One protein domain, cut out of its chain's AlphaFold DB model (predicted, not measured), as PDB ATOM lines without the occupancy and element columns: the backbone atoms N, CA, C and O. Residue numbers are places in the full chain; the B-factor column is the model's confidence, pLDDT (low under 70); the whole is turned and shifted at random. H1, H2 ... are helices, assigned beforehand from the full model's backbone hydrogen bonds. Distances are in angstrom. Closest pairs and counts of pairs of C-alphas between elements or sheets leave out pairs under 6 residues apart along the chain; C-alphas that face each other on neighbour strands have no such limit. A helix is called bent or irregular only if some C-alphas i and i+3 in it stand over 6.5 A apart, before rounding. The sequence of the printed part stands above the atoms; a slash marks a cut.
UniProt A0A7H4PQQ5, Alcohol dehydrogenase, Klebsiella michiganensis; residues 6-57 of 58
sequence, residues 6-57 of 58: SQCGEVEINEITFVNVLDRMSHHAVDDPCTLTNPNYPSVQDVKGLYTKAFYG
ATOM      1  N   SER A   6     366.605 245.692 268.067       95.12
ATOM      2  CA  SER A   6     365.259 246.201 268.374       95.12
ATOM      3  C   SER A   6     365.129 246.819 269.774       95.12
ATOM      4  O   SER A   6     364.187 247.560 270.032       95.12
ATOM      5  N   GLN A   7     366.074 246.542 270.681       95.38
ATOM      6  CA  GLN A   7     366.117 247.093 272.041       95.38
ATOM      7  C   GLN A   7     367.054 248.305 272.175       95.38
ATOM      8  O   GLN A   7     367.332 248.739 273.297       95.38
ATOM      9  N   CYS A   8     367.582 248.842 271.071       93.06
ATOM     10  CA  CYS A   8     368.435 250.027 271.116       93.06
ATOM     11  C   CYS A   8     367.651 251.242 271.648       93.06
ATOM     12  O   CYS A   8     366.629 251.620 271.086       93.06
ATOM     13  N   GLY A   9     368.124 251.842 272.746       90.88
ATOM     14  CA  GLY A   9     367.471 252.992 273.385       90.88
ATOM     15  C   GLY A   9     367.942 254.359 272.880       90.88
ATOM     16  O   GLY A   9     367.325 255.366 273.210       90.88
ATOM     17  N   GLU A  10     369.032 254.405 272.107       92.00
ATOM     18  CA  GLU A  10     369.609 255.648 271.565       92.00
ATOM     19  C   GLU A  10     369.002 256.029 270.211       92.00
ATOM     20  O   GLU A  10     368.845 257.208 269.900       92.00
ATOM     21  N   VAL A  11     368.649 255.022 269.408       89.69
ATOM     22  CA  VAL A  11     368.018 255.177 268.098       89.69
ATOM     23  C   VAL A  11     366.920 254.136 267.988       89.69
ATOM     24  O   VAL A  11     367.162 252.952 268.218       89.69
ATOM     25  N   GLU A  12     365.722 254.570 267.609       92.06
ATOM     26  CA  GLU A  12     364.638 253.644 267.316       92.06
ATOM     27  C   GLU A  12     364.966 252.853 266.043       92.06
ATOM     28  O   GLU A  12     365.125 253.414 264.959       92.06
ATOM     29  N   ILE A  13     365.039 251.530 266.175       94.88
ATOM     30  CA  ILE A  13     365.184 250.610 265.049       94.88
ATOM     31  C   ILE A  13     363.926 249.741 265.016       94.88
ATOM     32  O   ILE A  13     363.898 248.645 265.573       94.88
ATOM     33  N   ASN A  14     362.855 250.248 264.401       96.00
ATOM     34  CA  ASN A  14     361.645 249.454 264.185       96.00
ATOM     35  C   ASN A  14     361.811 248.469 263.017       96.00
ATOM     36  O   ASN A  14     362.690 248.613 262.166       96.00
ATOM     37  N   GLU A  15     360.943 247.458 262.979       97.25
ATOM     38  CA  GLU A  15     361.034 246.346 262.028       97.25
ATOM     39  C   GLU A  15     360.942 246.799 260.568       97.25
ATOM     40  O   GLU A  15     361.710 246.334 259.732       97.25
ATOM     41  N   ILE A  16     360.072 247.766 260.264       97.38
ATOM     42  CA  ILE A  16     359.928 248.305 258.906       97.38
ATOM     43  C   ILE A  16     361.246 248.940 258.453       97.38
ATOM     44  O   ILE A  16     361.744 248.647 257.366       97.38
ATOM     45  N   THR A  17     361.837 249.786 259.298       95.69
ATOM     46  CA  THR A  17     363.112 250.449 259.001       95.69
ATOM     47  C   THR A  17     364.229 249.427 258.842       95.69
ATOM     48  O   THR A  17     364.987 249.503 257.877       95.69
ATOM     49  N   PHE A  18     364.297 248.446 259.744       97.88
ATOM     50  CA  PHE A  18     365.267 247.359 259.692       97.88
ATOM     51  C   PHE A  18     365.175 246.575 258.377       97.88
ATOM     52  O   PHE A  18     366.165 246.490 257.650       97.88
ATOM     53  N   VAL A  19     363.991 246.066 258.027       98.19
ATOM     54  CA  VAL A  19     363.769 245.271 256.809       98.19
ATOM     55  C   VAL A  19     364.090 246.082 255.552       98.19
ATOM     56  O   VAL A  19     364.735 245.560 254.642       98.19
ATOM     57  N   ASN A  20     363.721 247.366 255.519       98.31
ATOM     58  CA  ASN A  20     363.974 248.244 254.375       98.31
ATOM     59  C   ASN A  20     365.468 248.474 254.099       98.31
ATOM     60  O   ASN A  20     365.850 248.678 252.948       98.31
ATOM     61  N   VAL A  21     366.320 248.465 255.132       98.00
ATOM     62  CA  VAL A  21     367.770 248.679 254.965       98.00
ATOM     63  C   VAL A  21     368.578 247.387 254.956       98.00
ATOM     64  O   VAL A  21     369.731 247.414 254.529       98.00
ATOM     65  N   LEU A  22     367.995 246.273 255.406       98.50
ATOM     66  CA  LEU A  22     368.683 245.006 255.647       98.50
ATOM     67  C   LEU A  22     369.498 244.537 254.439       98.50
ATOM     68  O   LEU A  22     370.652 244.143 254.588       98.50
ATOM     69  N   ASP A  23     368.915 244.604 253.245       98.62
ATOM     70  CA  ASP A  23     369.566 244.145 252.018       98.62
ATOM     71  C   ASP A  23     370.803 244.991 251.673       98.62
ATOM     72  O   ASP A  23     371.924 244.482 251.615       98.62
ATOM     73  N   ARG A  24     370.624 246.316 251.592       98.69
ATOM     74  CA  ARG A  24     371.704 247.280 251.335       98.69
ATOM     75  C   ARG A  24     372.819 247.188 252.377       98.69
ATOM     76  O   ARG A  24     373.992 247.176 252.020       98.69
ATOM     77  N   MET A  25     372.465 247.130 253.661       98.50
ATOM     78  CA  MET A  25     373.448 247.047 254.748       98.50
ATOM     79  C   MET A  25     374.243 245.742 254.697       98.50
ATOM     80  O   MET A  25     375.434 245.750 254.992       98.50
ATOM     81  N   SER A  26     373.617 244.636 254.283       98.75
ATOM     82  CA  SER A  26     374.308 243.351 254.123       98.75
ATOM     83  C   SER A  26     375.327 243.395 252.983       98.75
ATOM     84  O   SER A  26     376.436 242.902 253.156       98.75
ATOM     85  N   HIS A  27     374.992 244.034 251.856       98.69
ATOM     86  CA  HIS A  27     375.950 244.289 250.774       98.69
ATOM     87  C   HIS A  27     377.132 245.139 251.247       98.69
ATOM     88  O   HIS A  27     378.278 244.731 251.103       98.69
ATOM     89  N   HIS A  28     376.850 246.273 251.894       98.75
ATOM     90  CA  HIS A  28     377.899 247.165 252.391       98.75
ATOM     91  C   HIS A  28     378.843 246.471 253.377       98.75
ATOM     92  O   HIS A  28     380.040 246.721 253.351       98.75
ATOM     93  N   ALA A  29     378.316 245.605 254.241       98.56
ATOM     94  CA  ALA A  29     379.127 244.865 255.196       98.56
ATOM     95  C   ALA A  29     380.023 243.812 254.521       98.56
ATOM     96  O   ALA A  29     381.143 243.603 254.973       98.56
ATOM     97  N   VAL A  30     379.573 243.168 253.439       98.31
ATOM     98  CA  VAL A  30     380.433 242.264 252.653       98.31
ATOM     99  C   VAL A  30     381.544 243.036 251.938       98.31
ATOM    100  O   VAL A  30     382.685 242.583 251.934       98.31
ATOM    101  N   ASP A  31     381.219 244.209 251.394       98.19
ATOM    102  CA  ASP A  31     382.154 245.059 250.649       98.19
ATOM    103  C   ASP A  31     383.088 245.890 251.557       98.19
ATOM    104  O   ASP A  31     383.983 246.583 251.065       98.19
ATOM    105  N   ASP A  32     382.903 245.837 252.880       98.38
ATOM    106  CA  ASP A  32     383.747 246.555 253.831       98.38
ATOM    107  C   ASP A  32     385.169 245.954 253.860       98.38
ATOM    108  O   ASP A  32     385.321 244.740 254.034       98.38
ATOM    109  N   PRO A  33     386.242 246.765 253.744       97.62
ATOM    110  CA  PRO A  33     387.616 246.265 253.772       97.62
ATOM    111  C   PRO A  33     387.966 245.439 255.017       97.62
ATOM    112  O   PRO A  33     388.846 244.579 254.948       97.62
ATOM    113  N   CYS A  34     387.283 245.651 256.148       97.56
ATOM    114  CA  CYS A  34     387.476 244.845 257.351       97.56
ATOM    115  C   CYS A  34     387.055 243.385 257.126       97.56
ATOM    116  O   CYS A  34     387.700 242.475 257.656       97.56
ATOM    117  N   THR A  35     386.032 243.138 256.300       97.44
ATOM    118  CA  THR A  35     385.541 241.789 255.975       97.44
ATOM    119  C   THR A  35     386.588 240.958 255.238       97.44
ATOM    120  O   THR A  35     386.637 239.746 255.436       97.44
ATOM    121  N   LEU A  36     387.511 241.585 254.498       93.75
ATOM    122  CA  LEU A  36     388.639 240.892 253.853       93.75
ATOM    123  C   LEU A  36     389.596 240.226 254.853       93.75
ATOM    124  O   LEU A  36     390.359 239.339 254.480       93.75
ATOM    125  N   THR A  37     389.571 240.659 256.114       96.56
ATOM    126  CA  THR A  37     390.388 240.082 257.192       96.56
ATOM    127  C   THR A  37     389.632 239.066 258.047       96.56
ATOM    128  O   THR A  37     390.223 238.445 258.933       96.56
ATOM    129  N   ASN A  38     388.333 238.870 257.797       97.06
ATOM    130  CA  ASN A  38     387.549 237.861 258.490       97.06
ATOM    131  C   ASN A  38     388.035 236.456 258.067       97.06
ATOM    132  O   ASN A  38     388.238 236.215 256.878       97.06
ATOM    133  N   PRO A  39     388.215 235.497 258.999       97.00
ATOM    134  CA  PRO A  39     388.720 234.160 258.661       97.00
ATOM    135  C   PRO A  39     387.771 233.368 257.750       97.00
ATOM    136  O   PRO A  39     388.202 232.443 257.065       97.00
ATOM    137  N   ASN A  40     386.485 233.731 257.745       94.81
ATOM    138  CA  ASN A  40     385.489 233.221 256.809       94.81
ATOM    139  C   ASN A  40     385.203 234.280 255.734       94.81
ATOM    140  O   ASN A  40     385.296 235.473 256.010       94.81
ATOM    141  N   TYR A  41     384.746 233.861 254.558       94.75
ATOM    142  CA  TYR A  41     384.292 234.768 253.498       94.75
ATOM    143  C   TYR A  41     382.759 234.772 253.463       94.75
ATOM    144  O   TYR A  41     382.177 233.934 252.769       94.75
ATOM    145  N   PRO A  42     382.083 235.621 254.262       97.31
ATOM    146  CA  PRO A  42     380.631 235.605 254.329       97.31
ATOM    147  C   PRO A  42     380.028 236.096 253.012       97.31
ATOM    148  O   PRO A  42     380.468 237.091 252.436       97.31
ATOM    149  N   SER A  43     378.980 235.419 252.557       98.19
ATOM    150  CA  SER A  43     378.119 235.940 251.502       98.19
ATOM    151  C   SER A  43     377.183 237.023 252.050       98.19
ATOM    152  O   SER A  43     376.944 237.122 253.256       98.19
ATOM    153  N   VAL A  44     376.564 237.797 251.155       98.44
ATOM    154  CA  VAL A  44     375.523 238.774 251.527       98.44
ATOM    155  C   VAL A  44     374.383 238.094 252.290       98.44
ATOM    156  O   VAL A  44     373.858 238.656 253.249       98.44
ATOM    157  N   GLN A  45     374.033 236.860 251.916       98.56
ATOM    158  CA  GLN A  45     372.988 236.090 252.585       98.56
ATOM    159  C   GLN A  45     373.391 235.675 254.009       98.56
ATOM    160  O   GLN A  45     372.543 235.686 254.905       98.56
ATOM    161  N   ASP A  46     374.670 235.366 254.242       98.25
ATOM    162  CA  ASP A  46     375.181 235.062 255.583       98.25
ATOM    163  C   ASP A  46     375.084 236.292 256.489       98.25
ATOM    164  O   ASP A  46     374.540 236.210 257.594       98.25
ATOM    165  N   VAL A  47     375.534 237.455 256.001       98.50
ATOM    166  CA  VAL A  47     375.452 238.723 256.745       98.50
ATOM    167  C   VAL A  47     374.001 239.118 257.015       98.50
ATOM    168  O   VAL A  47     373.657 239.493 258.137       98.50
ATOM    169  N   LYS A  48     373.116 238.951 256.028       98.62
ATOM    170  CA  LYS A  48     371.674 239.170 256.185       98.62
ATOM    171  C   LYS A  48     371.087 238.292 257.289       98.62
ATOM    172  O   LYS A  48     370.297 238.765 258.111       98.62
ATOM    173  N   GLY A  49     371.517 237.032 257.356       98.44
ATOM    174  CA  GLY A  49     371.178 236.111 258.438       98.44
ATOM    175  C   GLY A  49     371.678 236.590 259.804       98.44
ATOM    176  O   GLY A  49     370.920 236.554 260.774       98.44
ATOM    177  N   LEU A  50     372.917 237.086 259.887       98.12
ATOM    178  CA  LEU A  50     373.486 237.640 261.122       98.12
ATOM    179  C   LEU A  50     372.709 238.867 261.612       98.12
ATOM    180  O   LEU A  50     372.318 238.904 262.779       98.12
ATOM    181  N   TYR A  51     372.419 239.831 260.736       98.38
ATOM    182  CA  TYR A  51     371.617 241.003 261.097       98.38
ATOM    183  C   TYR A  51     370.207 240.625 261.548       98.38
ATOM    184  O   TYR A  51     369.712 241.170 262.532       98.38
ATOM    185  N   THR A  52     369.580 239.652 260.882       98.38
ATOM    186  CA  THR A  52     368.259 239.132 261.266       98.38
ATOM    187  C   THR A  52     368.290 238.546 262.679       98.38
ATOM    188  O   THR A  52     367.470 238.910 263.520       98.38
ATOM    189  N   LYS A  53     369.280 237.697 262.988       98.31
ATOM    190  CA  LYS A  53     369.454 237.132 264.337       98.31
ATOM    191  C   LYS A  53     369.723 238.212 265.384       98.31
ATOM    192  O   LYS A  53     369.140 238.163 266.462       98.31
ATOM    193  N   ALA A  54     370.538 239.214 265.055       97.81
ATOM    194  CA  ALA A  54     370.827 240.339 265.944       97.81
ATOM    195  C   ALA A  54     369.592 241.220 266.219       97.81
ATOM    196  O   ALA A  54     369.484 241.815 267.292       97.81
ATOM    197  N   PHE A  55     368.651 241.308 265.275       97.75
ATOM    198  CA  PHE A  55     367.415 242.073 265.438       97.75
ATOM    199  C   PHE A  55     366.349 241.334 266.257       97.75
ATOM    200  O   PHE A  55     365.770 241.927 267.172       97.75
ATOM    201  N   TYR A  56     366.114 240.050 265.966       97.19
ATOM    202  CA  TYR A  56     365.065 239.256 266.620       97.19
ATOM    203  C   TYR A  56     365.526 238.525 267.894       97.19
ATOM    204  O   TYR A  56     364.684 238.156 268.708       97.19
ATOM    205  N   GLY A  57     366.835 238.349 268.107       93.06
ATOM    206  CA  GLY A  57     367.398 237.689 269.291       93.06
ATOM    207  C   GLY A  57     367.319 236.161 269.241       93.06
ATOM    208  O   GLY A  57     366.653 235.560 270.083       93.06
TER     209      GLY A  57
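What this domain is: This is residues 6 to 57 of the 58 residues of the protein "Alcohol dehydrogenase" of Klebsiella michiganensis (UniProt A0A7H4PQQ5). Look for a helical hairpin: kinked H1, then a loop whose residues 32 to 40 stick out at one end, then H2 folding back beside H1. Residues 6 to 14 lie at the other end. The printed part has 52 residues with two named helices, H1 then H2, and no named strand: all helix. It is elongated, 31 by 18 by 18 A, and only just loose, close to compact, with a radius of gyration of the C-alphas of 11.9 A.

How they stand to each other: Start at H1, residues 15 to 30, with a kink of 47 degrees near residue 23; it is irregular, C-alphas 20 and 23 being 7.3 A apart. H2, residues 44 to 56, touches it, closest at the C-alphas of Ser 26 and Lys 48, 5.4 A. They run opposite ways at a steep tilt of 38 degrees, only just past shallow. Every O i to N i+4 pair is within hydrogen-bond range in H2, 10 of 12 in H1.

Where its parts are: Find C-alpha 15 at (361.034, 246.346, 262.028); H1 runs 21.9 A to C-alpha 30. H2 runs 18.4 A to C-alpha 56 at (365.065, 239.256, 266.620).

The domain as a whole: The C-alphas farthest apart, Glu 12 and Pro 39, are 32.2 A apart. The H1 to H2 link is long, 13 residues. The printed part has no cut, and no printed residue is under pLDDT 70.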